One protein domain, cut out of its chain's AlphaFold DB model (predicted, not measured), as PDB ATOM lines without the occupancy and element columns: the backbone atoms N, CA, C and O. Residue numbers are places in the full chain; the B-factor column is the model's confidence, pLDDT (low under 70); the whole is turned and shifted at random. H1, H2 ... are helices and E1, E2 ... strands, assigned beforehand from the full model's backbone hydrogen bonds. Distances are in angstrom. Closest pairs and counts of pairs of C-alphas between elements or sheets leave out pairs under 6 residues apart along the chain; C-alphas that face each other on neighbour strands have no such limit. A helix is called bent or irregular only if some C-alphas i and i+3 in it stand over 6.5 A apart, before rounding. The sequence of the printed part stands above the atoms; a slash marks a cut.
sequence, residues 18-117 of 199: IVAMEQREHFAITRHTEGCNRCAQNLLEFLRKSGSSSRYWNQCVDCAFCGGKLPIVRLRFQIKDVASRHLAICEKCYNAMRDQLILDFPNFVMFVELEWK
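AT A GLANCE: This is residues 18 to 117 of the 199 residues of an uncharacterized protein of Candidatus Sumerlaea chitinivorans (UniProt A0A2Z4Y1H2). A strongly twisted sheet of four strands has its one face covered by helices: H1 slantwise over E3 and E4, and H3 along E1 and E3. H2 folds back against H3 as a helical hairpin and only grazes the sheet, while the long link of residues 51 to 70 lies past the edge strand E4. The printed part has 100 residues, with three named helices and four named strands in the order E1 E2 H1 E3 E4 H2 H3. The sheet's order is E2 - E1 - E3 - E4, antiparallel throughout, and the class is mixed, helices and strands. The whole is compact and rounded, with a radius of gyration of the C-alphas of 12.4 A and spans of 32 by 29 by 26 A.

HOW THE PARTS SIT: E1, residues 18 to 23, forms an antiparallel hairpin with E2, residues 26 to 35; N 19 and O 33 are 2.9 A apart, within hydrogen-bond range. E2 bends by 63 degrees at residue 30. E1 is also antiparallel to E3, residues 71 to 77, with N 20 and O 74 at 2.8 A. E3 forms a hairpin with E4, residues 85 to 90, with N 75 and O 87 at 2.8 A. H1, residues 37 to 50, and H3, residues 106 to 116, are on the same face of this sheet, in two layers, helices on one face of a sheet. H1 has a height over the sheet of 9.8 A and runs slantwise to the strands, at 45 degrees to E3 on the local plane; its closest C-alphas to E3 are Ala 40 and Phe 77, 6.6 A. H3 has a height of 9.1 A and runs along the strands, at 17 degrees to E1 on the local plane. H2, residues 91 to 104, only grazes the sheet with its residues 91 to 95. With residues 98 to 102 alone it touches H3, the closest C-alphas being those of Ile 102 and Val 109, 5.7 A, at a shallow tilt of 31 degrees, opposite ways. H1 and H3 are apart. Every O i to N i+4 pair is within hydrogen-bond range in H1 and H3, and 7 of 10 in H2.

IN THESE COORDINATES: E1 begins at C-alpha 18, (-13.424, -22.760, -4.156). E2 is 22.3 A long from first to last C-alpha, H1 19.8 A and H2 18.5 A. H2 is irregular, with C-alphas 96 and 99 7.7 A apart. H3 ends at C-alpha 116, (-7.927, -22.691, 12.329).

THE WHOLE: The C-alphas farthest apart, those of Asp 81 and Lys 117, are 35.2 A apart. The printed part has no cut. The link from H1 to E3, 20 residues, is long. The mean pLDDT of the printed part is 82.5; residues 22 to 32 and 115 to 117 are under 70.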
ATOM      1  N   ILE A  18     -13.748 -23.960  -4.915       87.12
ATOM      2  CA  ILE A  18     -13.424 -22.760  -4.156       87.12
ATOM      3  C   ILE A  18     -13.668 -23.107  -2.688       87.12
ATOM      4  O   ILE A  18     -14.796 -23.409  -2.293       87.12
ATOM      5  N   VAL A  19     -12.607 -23.090  -1.889       83.81
ATOM      6  CA  VAL A  19     -12.673 -23.267  -0.435       83.81
ATOM      7  C   VAL A  19     -12.659 -21.883   0.185       83.81
ATOM      8  O   VAL A  19     -11.665 -21.177   0.051       83.81
ATOM      9  N   ALA A  20     -13.744 -21.491   0.840       75.81
ATOM     10  CA  ALA A  20     -13.868 -20.213   1.525       75.81
ATOM     11  C   ALA A  20     -14.083 -20.454   3.019       75.81
ATOM     12  O   ALA A  20     -14.938 -21.243   3.412       75.81
ATOM     13  N   MET A  21     -13.333 -19.762   3.867       70.69
ATOM     14  CA  MET A  21     -13.578 -19.805   5.309       70.69
ATOM     15  C   MET A  21     -14.749 -18.882   5.650       70.69
ATOM     16  O   MET A  21     -14.821 -17.753   5.158       70.69
ATOM     17  N   GLU A  22     -15.686 -19.363   6.464       56.09
ATOM     18  CA  GLU A  22     -16.852 -18.569   6.848       56.09
ATOM     19  C   GLU A  22     -16.577 -17.727   8.088       56.09
ATOM     20  O   GLU A  22     -16.104 -18.224   9.110       56.09
ATOM     21  N   GLN A  23     -16.915 -16.441   7.995       49.88
ATOM     22  CA  GLN A  23     -16.939 -15.517   9.119       49.88
ATOM     23  C   GLN A  23     -18.396 -15.116   9.335       49.88
ATOM     24  O   GLN A  23     -19.099 -14.785   8.385       49.88
ATOM     25  N   ARG A  24     -18.839 -15.163  10.591       43.72
ATOM     26  CA  ARG A  24     -20.246 -15.191  11.023       43.72
ATOM     27  C   ARG A  24     -21.166 -14.083  10.473       43.72
ATOM     28  O   ARG A  24     -22.368 -14.240  10.607       43.72
ATOM     29  N   GLU A  25     -20.644 -13.023   9.847       36.72
ATOM     30  CA  GLU A  25     -21.422 -11.951   9.187       36.72
ATOM     31  C   GLU A  25     -20.708 -11.310   7.976       36.72
ATOM     32  O   GLU A  25     -21.144 -10.289   7.454       36.72
ATOM     33  N   HIS A  26     -19.597 -11.883   7.505       37.03
ATOM     34  CA  HIS A  26     -18.870 -11.378   6.340       37.03
ATOM     35  C   HIS A  26     -18.327 -12.574   5.558       37.03
ATOM     36  O   HIS A  26     -17.532 -13.361   6.067       37.03
ATOM     37  N   PHE A  27     -18.720 -12.721   4.290       40.53
ATOM     38  CA  PHE A  27     -17.923 -13.547   3.393       40.53
ATOM     39  C   PHE A  27     -16.531 -12.915   3.356       40.53
ATOM     40  O   PHE A  27     -16.381 -11.775   2.912       40.53
ATOM     41  N   ALA A  28     -15.500 -13.633   3.797       39.00
ATOM     42  CA  ALA A  28     -14.133 -13.287   3.437       39.00
ATOM     43  C   ALA A  28     -13.966 -13.582   1.937       39.00
ATOM     44  O   ALA A  28     -13.334 -14.559   1.541       39.00
ATOM     45  N   ILE A  29     -14.581 -12.750   1.087       38.06
ATOM     46  CA  ILE A  29     -14.579 -12.850  -0.382       38.06
ATOM     47  C   ILE A  29     -13.129 -12.904  -0.907       38.06
ATOM     48  O   ILE A  29     -12.850 -13.495  -1.948       38.06
ATOM     49  N   THR A  30     -12.176 -12.374  -0.137       41.19
ATOM     50  CA  THR A  30     -10.742 -12.314  -0.432       41.19
ATOM     51  C   THR A  30      -9.897 -13.503   0.046       41.19
ATOM     52  O   THR A  30      -8.710 -13.522  -0.266       41.19
ATOM     53  N   ARG A  31     -10.439 -14.502   0.765       54.00
ATOM     54  CA  ARG A  31      -9.659 -15.664   1.254       54.00
ATOM     55  C   ARG A  31     -10.258 -16.985   0.822       54.00
ATOM     56  O   ARG A  31     -10.736 -17.780   1.631       54.00
ATOM     57  N   HIS A  32     -10.212 -17.188  -0.485       68.06
ATOM     58  CA  HIS A  32     -10.492 -18.471  -1.084       68.06
ATOM     59  C   HIS A  32      -9.211 -19.107  -1.609       68.06
ATOM     60  O   HIS A  32      -8.340 -18.422  -2.143       68.06
ATOM     61  N   THR A  33      -9.113 -20.423  -1.463       78.88
ATOM     62  CA  THR A  33      -8.151 -21.219  -2.221       78.88
ATOM     63  C   THR A  33      -8.882 -22.048  -3.268       78.88
ATOM     64  O   THR A  33     -10.067 -22.361  -3.112       78.88
ATOM     65  N   GLU A  34      -8.201 -22.356  -4.367       88.44
ATOM     66  CA  GLU A  34      -8.816 -22.958  -5.548       88.44
ATOM     67  C   GLU A  34      -8.231 -24.339  -5.844       88.44
ATOM     68  O   GLU A  34      -7.014 -24.524  -5.925       88.44
ATOM     69  N   GLY A  35      -9.108 -25.328  -5.995       88.94
ATOM     70  CA  GLY A  35      -8.761 -26.684  -6.407       88.94
ATOM     71  C   GLY A  35      -9.067 -26.911  -7.885       88.94
ATOM     72  O   GLY A  35     -10.012 -26.338  -8.430       88.94
ATOM     73  N   CYS A  36      -8.295 -27.774  -8.549       93.06
ATOM     74  CA  CYS A  36      -8.606 -28.207  -9.914       93.06
ATOM     75  C   CYS A  36      -9.811 -29.156  -9.924       93.06
ATOM     76  O   CYS A  36     -10.153 -29.733  -8.892       93.06
ATOM     77  N   ASN A  37     -10.417 -29.371 -11.096       92.31
ATOM     78  CA  ASN A  37     -11.565 -30.275 -11.259       92.31
ATOM     79  C   ASN A  37     -11.321 -31.671 -10.670       92.31
ATOM     80  O   ASN A  37     -12.183 -32.186  -9.967       92.31
ATOM     81  N   ARG A  38     -10.130 -32.249 -10.877       93.50
ATOM     82  CA  ARG A  38      -9.783 -33.577 -10.348       93.50
ATOM     83  C   ARG A  38      -9.801 -33.612  -8.816       93.50
ATOM     84  O   ARG A  38     -10.460 -34.458  -8.228       93.50
ATOM     85  N   CYS A  39      -9.107 -32.679  -8.163       94.69
ATOM     86  CA  CYS A  39      -9.076 -32.610  -6.698       94.69
ATOM     87  C   CYS A  39     -10.454 -32.265  -6.118       94.69
ATOM     88  O   CYS A  39     -10.847 -32.820  -5.097       94.69
ATOM     89  N   ALA A  40     -11.203 -31.391  -6.792       94.19
ATOM     90  CA  ALA A  40     -12.564 -31.034  -6.420       94.19
ATOM     91  C   ALA A  40     -13.514 -32.239  -6.468       94.19
ATOM     92  O   ALA A  40     -14.287 -32.439  -5.536       94.19
ATOM     93  N   GLN A  41     -13.440 -33.050  -7.524       95.00
ATOM     94  CA  GLN A  41     -14.266 -34.243  -7.686       95.00
ATOM     95  C   GLN A  41     -13.952 -35.295  -6.622       95.00
ATOM     96  O   GLN A  41     -14.873 -35.775  -5.964       95.00
ATOM     97  N   ASN A  42     -12.666 -35.564  -6.378       95.94
ATOM     98  CA  ASN A  42     -12.238 -36.494  -5.333       95.94
ATOM     99  C   ASN A  42     -12.721 -36.040  -3.947       95.94
ATOM    100  O   ASN A  42     -13.253 -36.844  -3.181       95.94
ATOM    101  N   LEU A  43     -12.589 -34.746  -3.628       95.69
ATOM    102  CA  LEU A  43     -13.055 -34.211  -2.349       95.69
ATOM    103  C   LEU A  43     -14.583 -34.280  -2.230       95.69
ATOM    104  O   LEU A  43     -15.100 -34.641  -1.175       95.69
ATOM    105  N   LEU A  44     -15.320 -33.956  -3.296       94.81
ATOM    106  CA  LEU A  44     -16.780 -34.038  -3.293       94.81
ATOM    107  C   LEU A  44     -17.258 -35.474  -3.061       94.81
ATOM    108  O   LEU A  44     -18.198 -35.691  -2.299       94.81
ATOM    109  N   GLU A  45     -16.613 -36.450  -3.697       95.00
ATOM    110  CA  GLU A  45     -16.939 -37.863  -3.524       95.00
ATOM    111  C   GLU A  45     -16.647 -38.348  -2.102       95.00
ATOM    112  O   GLU A  45     -17.511 -38.981  -1.488       95.00
ATOM    113  N   PHE A  46     -15.491 -37.968  -1.548       96.19
ATOM    114  CA  PHE A  46     -15.153 -38.216  -0.150       96.19
ATOM    115  C   PHE A  46     -16.228 -37.660   0.792       96.19
ATOM    116  O   PHE A  46     -16.795 -38.391   1.606       96.19
ATOM    117  N   LEU A  47     -16.566 -36.373   0.652       94.56
ATOM    118  CA  LEU A  47     -17.549 -35.720   1.515       94.56
ATOM    119  C   LEU A  47     -18.938 -36.346   1.354       94.56
ATOM    120  O   LEU A  47     -19.633 -36.524   2.350       94.56
ATOM    121  N   ARG A  48     -19.335 -36.721   0.129       93.12
ATOM    122  CA  ARG A  48     -20.617 -37.390  -0.142       93.12
ATOM    123  C   ARG A  48     -20.703 -38.739   0.558       93.12
ATOM    124  O   ARG A  48     -21.749 -39.064   1.111       93.12
ATOM    125  N   LYS A  49     -19.617 -39.516   0.556       93.81
ATOM    126  CA  LYS A  49     -19.551 -40.796   1.271       93.81
ATOM    127  C   LYS A  49     -19.698 -40.580   2.779       93.81
ATOM    128  O   LYS A  49     -20.542 -41.220   3.405       93.81
ATOM    129  N   SER A  50     -18.948 -39.628   3.328       92.25
ATOM    130  CA  SER A  50     -18.970 -39.283   4.754       92.25
ATOM    131  C   SER A  50     -20.298 -38.666   5.215       92.25
ATOM    132  O   SER A  50     -20.684 -38.816   6.369       92.25
ATOM    133  N   GLY A  51     -21.005 -37.964   4.326       88.75
ATOM    134  CA  GLY A  51     -22.277 -37.290   4.594       88.75
ATOM    135  C   GLY A  51     -23.511 -38.065   4.136       88.75
ATOM    136  O   GLY A  51     -24.607 -37.513   4.176       88.75
ATOM    137  N   SER A  52     -23.358 -39.318   3.700       87.50
ATOM    138  CA  SER A  52     -24.417 -40.113   3.056       87.50
ATOM    139  C   SER A  52     -25.687 -40.285   3.897       87.50
ATOM    140  O   SER A  52     -26.781 -40.362   3.342       87.50
ATOM    141  N   SER A  53     -25.567 -40.294   5.225       87.88
ATOM    142  CA  SER A  53     -26.693 -40.388   6.164       87.88
ATOM    143  C   SER A  53     -27.237 -39.032   6.627       87.88
ATOM    144  O   SER A  53     -28.202 -38.971   7.392       87.88
ATOM    145  N   SER A  54     -26.637 -37.920   6.193       91.12
ATOM    146  CA  SER A  54     -27.038 -36.590   6.635       91.12
ATOM    147  C   SER A  54     -28.278 -36.100   5.896       91.12
ATOM    148  O   SER A  54     -28.253 -35.830   4.695       91.12
ATOM    149  N   ARG A  55     -29.348 -35.823   6.648       91.75
ATOM    150  CA  ARG A  55     -30.521 -35.096   6.132       91.75
ATOM    151  C   ARG A  55     -30.223 -33.644   5.733       91.75
ATOM    152  O   ARG A  55     -31.028 -33.016   5.054       91.75
ATOM    153  N   TYR A  56     -29.084 -33.103   6.169       91.00
ATOM    154  CA  TYR A  56     -28.660 -31.724   5.919       91.00
ATOM    155  C   TYR A  56     -27.765 -31.592   4.686       91.00
ATOM    156  O   TYR A  56     -27.354 -30.487   4.357       91.00
ATOM    157  N   TRP A  57     -27.471 -32.693   3.989       89.00
ATOM    158  CA  TRP A  57     -26.491 -32.735   2.901       89.00
ATOM    159  C   TRP A  57     -26.750 -31.717   1.781       89.00
ATOM    160  O   TRP A  57     -25.820 -31.158   1.204       89.00
ATOM    161  N   ASN A  58     -28.024 -31.451   1.492       83.44
ATOM    162  CA  ASN A  58     -28.432 -30.504   0.454       83.44
ATOM    163  C   ASN A  58     -28.528 -29.053   0.953       83.44
ATOM    164  O   ASN A  58     -28.827 -28.160   0.163       83.44
ATOM    165  N   GLN A  59     -28.309 -28.808   2.248       77.31
ATOM    166  CA  GLN A  59     -28.290 -27.464   2.805       77.31
ATOM    167  C   GLN A  59     -26.909 -26.854   2.620       77.31
ATOM    168  O   GLN A  59     -25.883 -27.472   2.901       77.31
ATOM    169  N   CYS A  60     -26.896 -25.610   2.157       71.44
ATOM    170  CA  CYS A  60     -25.663 -24.872   1.974       71.44
ATOM    171  C   CYS A  60     -25.398 -23.888   3.108       71.44
ATOM    172  O   CYS A  60     -24.248 -23.515   3.256       71.44
ATOM    173  N   VAL A  61     -26.398 -23.465   3.893       75.56
ATOM    174  CA  VAL A  61     -26.244 -22.443   4.948       75.56
ATOM    175  C   VAL A  61     -25.623 -23.037   6.210       75.56
ATOM    176  O   VAL A  61     -24.579 -22.558   6.646       75.56
ATOM    177  N   ASP A  62     -26.228 -24.092   6.747       84.81
ATOM    178  CA  ASP A  62     -25.758 -24.789   7.942       84.81
ATOM    179  C   ASP A  62     -24.807 -25.937   7.586       84.81
ATOM    180  O   ASP A  62     -24.636 -26.302   6.420       84.81
ATOM    181  N   CYS A  63     -24.174 -26.534   8.600       89.88
ATOM    182  CA  CYS A  63     -23.294 -27.672   8.379       89.88
ATOM    183  C   CYS A  63     -24.029 -28.822   7.674       89.88
ATOM    184  O   CYS A  63     -24.963 -29.403   8.227       89.88
ATOM    185  N   ALA A  64     -23.518 -29.229   6.513       92.50
ATOM    186  CA  ALA A  64     -24.103 -30.259   5.658       92.50
ATOM    187  C   ALA A  64     -24.144 -31.659   6.300       92.50
ATOM    188  O   ALA A  64     -24.796 -32.558   5.777       92.50
ATOM    189  N   PHE A  65     -23.471 -31.864   7.436       94.00
ATOM    190  CA  PHE A  65     -23.397 -33.147   8.140       94.00
ATOM    191  C   PHE A  65     -24.334 -33.225   9.350       94.00
ATOM    192  O   PHE A  65     -24.955 -34.255   9.585       94.00
ATOM    193  N   CYS A  66     -24.435 -32.151  10.136       92.31
ATOM    194  CA  CYS A  66     -25.174 -32.163  11.403       92.31
ATOM    195  C   CYS A  66     -26.215 -31.046  11.548       92.31
ATOM    196  O   CYS A  66     -26.907 -31.008  12.562       92.31
ATOM    197  N   GLY A  67     -26.312 -30.123  10.587       88.44
ATOM    198  CA  GLY A  67     -27.196 -28.955  10.664       88.44
ATOM    199  C   GLY A  67     -26.741 -27.891  11.667       88.44
ATOM    200  O   GLY A  67     -27.514 -27.020  12.050       88.44
ATOM    201  N   GLY A  68     -25.497 -27.964  12.149       85.00
ATOM    202  CA  GLY A  68     -24.941 -26.965  13.058       85.00
ATOM    203  C   GLY A  68     -24.787 -25.600  12.383       85.00
ATOM    204  O   GLY A  68     -24.199 -25.508  11.306       85.00
ATOM    205  N   LYS A  69     -25.232 -24.541  13.064       79.31
ATOM    206  CA  LYS A  69     -25.263 -23.151  12.565       79.31
ATOM    207  C   LYS A  69     -23.911 -22.424  12.576       79.31
ATOM    208  O   LYS A  69     -23.856 -21.215  12.378       79.31
ATOM    209  N   LEU A  70     -22.829 -23.135  12.899       76.50
ATOM    210  CA  LEU A  70     -21.469 -22.591  13.011       76.50
ATOM    211  C   LEU A  70     -20.482 -23.377  12.137       76.50
ATOM    212  O   LEU A  70     -19.581 -24.046  12.652       76.50
ATOM    213  N   PRO A  71     -20.681 -23.371  10.811       79.25
ATOM    214  CA  PRO A  71     -19.661 -23.825   9.876       79.25
ATOM    215  C   PRO A  71     -18.365 -23.008  10.009       79.25
ATOM    216  O   PRO A  71     -18.384 -21.802  10.234       79.25
ATOM    217  N   ILE A  72     -17.233 -23.692   9.860       77.69
ATOM    218  CA  ILE A  72     -15.892 -23.093   9.835       77.69
ATOM    219  C   ILE A  72     -15.375 -22.947   8.401       77.69
ATOM    220  O   ILE A  72     -14.550 -22.084   8.119       77.69
ATOM    221  N   VAL A  73     -15.886 -23.765   7.476       84.38
ATOM    222  CA  VAL A  73     -15.506 -23.747   6.061       84.38
ATOM    223  C   VAL A  73     -16.732 -23.941   5.173       84.38
ATOM    224  O   VAL A  73     -17.584 -24.791   5.443       84.38
ATOM    225  N   ARG A  74     -16.796 -23.160   4.095       86.12
ATOM    226  CA  ARG A  74     -17.738 -23.272   2.984       86.12
ATOM    227  C   ARG A  74     -16.994 -23.719   1.731       86.12
ATOM    228  O   ARG A  74     -15.954 -23.180   1.366       86.12
ATOM    229  N   LEU A  75     -17.554 -24.696   1.044       89.50
ATOM    230  CA  LEU A  75     -17.000 -25.295  -0.158       89.50
ATOM    231  C   LEU A  75     -17.953 -25.023  -1.311       89.50
ATOM    232  O   LEU A  75     -19.140 -25.328  -1.213       89.50
ATOM    233  N   ARG A  76     -17.442 -24.467  -2.406       90.00
ATOM    234  CA  ARG A  76     -18.182 -24.277  -3.654       90.00
ATOM    235  C   ARG A  76     -17.528 -25.100  -4.753       90.00
ATOM    236  O   ARG A  76     -16.423 -24.795  -5.184       90.00
ATOM    237  N   PHE A  77     -18.236 -26.113  -5.223       89.62
ATOM    238  CA  PHE A  77     -17.817 -26.989  -6.306       89.62
ATOM    239  C   PHE A  77     -18.371 -26.470  -7.635       89.62
ATOM    240  O   PHE A  77     -19.578 -26.264  -7.777       89.62
ATOM    241  N   GLN A  78     -17.474 -26.266  -8.596       89.25
ATOM    242  CA  GLN A  78     -17.739 -25.840  -9.973       89.25
ATOM    243  C   GLN A  78     -17.046 -26.804 -10.943       89.25
ATOM    244  O   GLN A  78     -16.216 -26.415 -11.760       89.25
ATOM    245  N   ILE A  79     -17.346 -28.092 -10.795       89.94
ATOM    246  CA  ILE A  79     -16.717 -29.157 -11.574       89.94
ATOM    247  C   ILE A  79     -17.386 -29.223 -12.949       89.94
ATOM    248  O   ILE A  79     -18.612 -29.179 -13.049       89.94
ATOM    249  N   LYS A  80     -16.580 -29.332 -14.008       84.62
ATOM    250  CA  LYS A  80     -17.085 -29.512 -15.375       84.62
ATOM    251  C   LYS A  80     -18.016 -30.735 -15.442       84.62
ATOM    252  O   LYS A  80     -17.687 -31.776 -14.883       84.62
ATOM    253  N   ASP A  81     -19.161 -30.592 -16.107       85.25
ATOM    254  CA  ASP A  81     -20.151 -31.661 -16.327       85.25
ATOM    255  C   ASP A  81     -20.815 -32.217 -15.044       85.25
ATOM    256  O   ASP A  81     -21.532 -33.215 -15.082       85.25
ATOM    257  N   VAL A  82     -20.646 -31.539 -13.900       85.81
ATOM    258  CA  VAL A  82     -21.310 -31.859 -12.626       85.81
ATOM    259  C   VAL A  82     -22.113 -30.646 -12.156       85.81
ATOM    260  O   VAL A  82     -21.659 -29.504 -12.240       85.81
ATOM    261  N   ALA A  83     -23.317 -30.877 -11.625       84.06
ATOM    262  CA  ALA A  83     -24.128 -29.806 -11.051       84.06
ATOM    263  C   ALA A  83     -23.348 -29.061  -9.953       84.06
ATOM    264  O   ALA A  83     -22.736 -29.688  -9.086       84.06
ATOM    265  N   SER A  84     -23.394 -27.724  -9.976       84.38
ATOM    266  CA  SER A  84     -22.742 -26.905  -8.948       84.38
ATOM    267  C   SER A  84     -23.251 -27.285  -7.557       84.38
ATOM    268  O   SER A  84     -24.451 -27.474  -7.353       84.38
ATOM    269  N   ARG A  85     -22.335 -27.392  -6.591       86.25
ATOM    270  CA  ARG A  85     -22.665 -27.751  -5.205       86.25
ATOM    271  C   ARG A  85     -22.019 -26.800  -4.216       86.25
ATOM    272  O   ARG A  85     -20.877 -26.386  -4.397       86.25
ATOM    273  N   HIS A  86     -22.742 -26.515  -3.140       89.25
ATOM    274  CA  HIS A  86     -22.262 -25.724  -2.016       89.25
ATOM    275  C   HIS A  86     -22.446 -26.520  -0.737       89.25
ATOM    276  O   HIS A  86     -23.545 -26.999  -0.477       89.25
ATOM    277  N   LEU A  87     -21.384 -26.651   0.048       90.25
ATOM    278  CA  LEU A  87     -21.399 -27.355   1.328       90.25
ATOM    279  C   LEU A  87     -20.793 -26.469   2.408       90.25
ATOM    280  O   LEU A  87     -19.894 -25.679   2.127       90.25
ATOM    281  N   ALA A  88     -21.238 -26.639   3.647       88.81
ATOM    282  CA  ALA A  88     -20.613 -26.022   4.808       88.81
ATOM    283  C   ALA A  88     -20.252 -27.099   5.845       88.81
ATOM    284  O   ALA A  88     -20.989 -28.069   6.031       88.81
ATOM    285  N   ILE A  89     -19.109 -26.964   6.517       89.62
ATOM    286  CA  ILE A  89     -18.605 -27.950   7.487       89.62
ATOM    287  C   ILE A  89     -18.275 -27.231   8.795       89.62
ATOM    288  O   ILE A  89     -17.534 -26.251   8.783       89.62
ATOM    289  N   CYS A  90     -18.828 -27.694   9.920       86.56
ATOM    290  CA  CYS A  90     -18.511 -27.180  11.259       86.56
ATOM    291  C   CYS A  90     -17.277 -27.863  11.858       86.56
ATOM    292  O   CYS A  90     -16.889 -28.945  11.416       86.56
ATOM    293  N   GLU A  91     -16.699 -27.269  12.907       85.75
ATOM    294  CA  GLU A  91     -15.506 -27.802  13.587       85.75
ATOM    295  C   GLU A  91     -15.695 -29.261  14.023       85.75
ATOM    296  O   GLU A  91     -14.824 -30.094  13.783       85.75
ATOM    297  N   LYS A  92     -16.852 -29.606  14.603       87.88
ATOM    298  CA  LYS A  92     -17.129 -30.968  15.085       87.88
ATOM    299  C   LYS A  92     -17.076 -32.001  13.955       87.88
ATOM    300  O   LYS A  92     -16.428 -33.032  14.098       87.88
ATOM    301  N   CYS A  93     -17.758 -31.733  12.843       92.06
ATOM    302  CA  CYS A  93     -17.812 -32.658  11.711       92.06
ATOM    303  C   CYS A  93     -16.489 -32.698  10.944       92.06
ATOM    304  O   CYS A  93     -16.078 -33.767  10.506       92.06
ATOM    305  N   TYR A  94     -15.796 -31.562  10.836       91.69
ATOM    306  CA  TYR A  94     -14.440 -31.515  10.306       91.69
ATOM    307  C   TYR A  94     -13.493 -32.402  11.126       91.69
ATOM    308  O   TYR A  94     -12.845 -33.275  10.559       91.69
ATOM    309  N   ASN A  95     -13.475 -32.247  12.455       89.69
ATOM    310  CA  ASN A  95     -12.616 -33.032  13.343       89.69
ATOM    311  C   ASN A  95     -12.909 -34.536  13.262       89.69
ATOM    312  O   ASN A  95     -11.975 -35.327  13.286       89.69
ATOM    313  N   ALA A  96     -14.176 -34.929  13.099       92.75
ATOM    314  CA  ALA A  96     -14.555 -36.333  12.931       92.75
ATOM    315  C   ALA A  96     -14.009 -36.971  11.639       92.75
ATOM    316  O   ALA A  96     -13.804 -38.178  11.596       92.75
ATOM    317  N   MET A  97     -13.775 -36.176  10.589       94.69
ATOM    318  CA  MET A  97     -13.235 -36.645   9.302       94.69
ATOM    319  C   MET A  97     -11.747 -36.320   9.117       94.69
ATOM    320  O   MET A  97     -11.157 -36.683   8.099       94.69
ATOM    321  N   ARG A  98     -11.144 -35.599  10.065       92.12
ATOM    322  CA  ARG A  98      -9.841 -34.947   9.914       92.12
ATOM    323  C   ARG A  98      -8.722 -35.923   9.574       92.12
ATOM    324  O   ARG A  98      -7.913 -35.625   8.702       92.12
ATOM    325  N   ASP A  99      -8.679 -37.065  10.250       91.31
ATOM    326  CA  ASP A  99      -7.581 -38.020  10.096       91.31
ATOM    327  C   ASP A  99      -7.623 -38.750   8.750       91.31
ATOM    328  O   ASP A  99      -6.586 -39.158   8.246       91.31
ATOM    329  N   GLN A 100      -8.789 -38.845   8.112       93.62
ATOM    330  CA  GLN A 100      -8.868 -39.326   6.733       93.62
ATOM    331  C   GLN A 100      -8.581 -38.194   5.738       93.62
ATOM    332  O   GLN A 100      -7.842 -38.375   4.774       93.62
ATOM    333  N   LEU A 101      -9.091 -36.988   6.013       93.50
ATOM    334  CA  LEU A 101      -8.817 -35.806   5.195       93.50
ATOM    335  C   LEU A 101      -7.321 -35.490   5.106       93.50
ATOM    336  O   LEU A 101      -6.879 -35.032   4.063       93.50
ATOM    337  N   ILE A 102      -6.535 -35.709   6.164       93.06
ATOM    338  CA  ILE A 102      -5.093 -35.413   6.136       93.06
ATOM    339  C   ILE A 102      -4.319 -36.401   5.258       93.06
ATOM    340  O   ILE A 102      -3.295 -36.026   4.697       93.06
ATOM    341  N   LEU A 103      -4.809 -37.637   5.127       91.88
ATOM    342  CA  LEU A 103      -4.211 -38.656   4.265       91.88
ATOM    343  C   LEU A 103      -4.508 -38.366   2.791       91.88
ATOM    344  O   LEU A 103      -3.605 -38.423   1.961       91.88
ATOM    345  N   ASP A 104      -5.757 -38.007   2.483       92.69
ATOM    346  CA  ASP A 104      -6.223 -37.874   1.098       92.69
ATOM    347  C   ASP A 104      -6.079 -36.445   0.539       92.69
ATOM    348  O   ASP A 104      -5.908 -36.251  -0.667       92.69
ATOM    349  N   PHE A 105      -6.155 -35.436   1.413       94.69
ATOM    350  CA  PHE A 105      -6.151 -34.005   1.082       94.69
ATOM    351  C   PHE A 105      -5.307 -33.194   2.092       94.69
ATOM    352  O   PHE A 105      -5.825 -32.314   2.798       94.69
ATOM    353  N   PRO A 106      -3.998 -33.483   2.217       90.94
ATOM    354  CA  PRO A 106      -3.131 -32.851   3.208       90.94
ATOM    355  C   PRO A 106      -3.075 -31.327   3.077       90.94
ATOM    356  O   PRO A 106      -3.045 -30.637   4.096       90.94
ATOM    357  N   ASN A 107      -3.104 -30.773   1.860       88.44
ATOM    358  CA  ASN A 107      -3.045 -29.321   1.677       88.44
ATOM    359  C   ASN A 107      -4.381 -28.641   1.993       88.44
ATOM    360  O   ASN A 107      -4.392 -27.502   2.459       88.44
ATOM    361  N   PHE A 108      -5.508 -29.334   1.812       90.19
ATOM    362  CA  PHE A 108      -6.823 -28.871   2.259       90.19
ATOM    363  C   PHE A 108      -6.864 -28.791   3.778       90.19
ATOM    364  O   PHE A 108      -7.255 -27.765   4.338       90.19
ATOM    365  N   VAL A 109      -6.415 -29.857   4.446       88.69
ATOM    366  CA  VAL A 109      -6.289 -29.879   5.901       88.69
ATOM    367  C   VAL A 109      -5.335 -28.792   6.352       88.69
ATOM    368  O   VAL A 109      -5.700 -28.035   7.235       88.69
ATOM    369  N   MET A 110      -4.169 -28.645   5.725       84.25
ATOM    370  CA  MET A 110      -3.234 -27.574   6.044       84.25
ATOM    371  C   MET A 110      -3.867 -26.192   5.863       84.25
ATOM    372  O   MET A 110      -3.669 -25.347   6.720       84.25
ATOM    373  N   PHE A 111      -4.649 -25.947   4.811       82.75
ATOM    374  CA  PHE A 111      -5.342 -24.672   4.618       82.75
ATOM    375  C   PHE A 111      -6.369 -24.416   5.727       82.75
ATOM    376  O   PHE A 111      -6.282 -23.405   6.420       82.75
ATOM    377  N   VAL A 112      -7.297 -25.354   5.949       80.75
ATOM    378  CA  VAL A 112      -8.323 -25.236   6.999       80.75
ATOM    379  C   VAL A 112      -7.666 -25.101   8.366       80.75
ATOM    380  O   VAL A 112      -8.043 -24.236   9.146       80.75
ATOM    381  N   GLU A 113      -6.651 -25.913   8.648       79.25
ATOM    382  CA  GLU A 113      -5.906 -25.871   9.893       79.25
ATOM    383  C   GLU A 113      -4.970 -24.685   9.994       79.25
ATOM    384  O   GLU A 113      -4.674 -24.344  11.107       79.25
ATOM    385  N   LEU A 114      -4.451 -24.043   8.956       70.38
ATOM    386  CA  LEU A 114      -3.676 -22.805   9.136       70.38
ATOM    387  C   LEU A 114      -4.612 -21.641   9.437       70.38
ATOM    388  O   LEU A 114      -4.303 -20.787  10.265       70.38
ATOM    389  N   GLU A 115      -5.787 -21.649   8.817       62.75
ATOM    390  CA  GLU A 115      -6.850 -20.704   9.132       62.75
ATOM    391  C   GLU A 115      -7.482 -21.004  10.516       62.75
ATOM    392  O   GLU A 115      -7.984 -20.086  11.161       62.75
ATOM    393  N   TRP A 116      -7.389 -22.249  11.023       58.91
ATOM    394  CA  TRP A 116      -7.927 -22.691  12.329       58.91
ATOM    395  C   TRP A 116      -6.885 -22.897  13.457       58.91
ATOM    396  O   TRP A 116      -7.233 -22.853  14.636       58.91
ATOM    397  N   LYS A 117      -5.598 -23.144  13.155       53.34
ATOM    398  CA  LYS A 117      -4.490 -23.419  14.100       53.34
ATOM    399  C   LYS A 117      -4.051 -22.112  14.691       53.34
ATOM    400  O   LYS A 117      -3.048 -21.498  14.351       53.34
TER     401      LYS A 117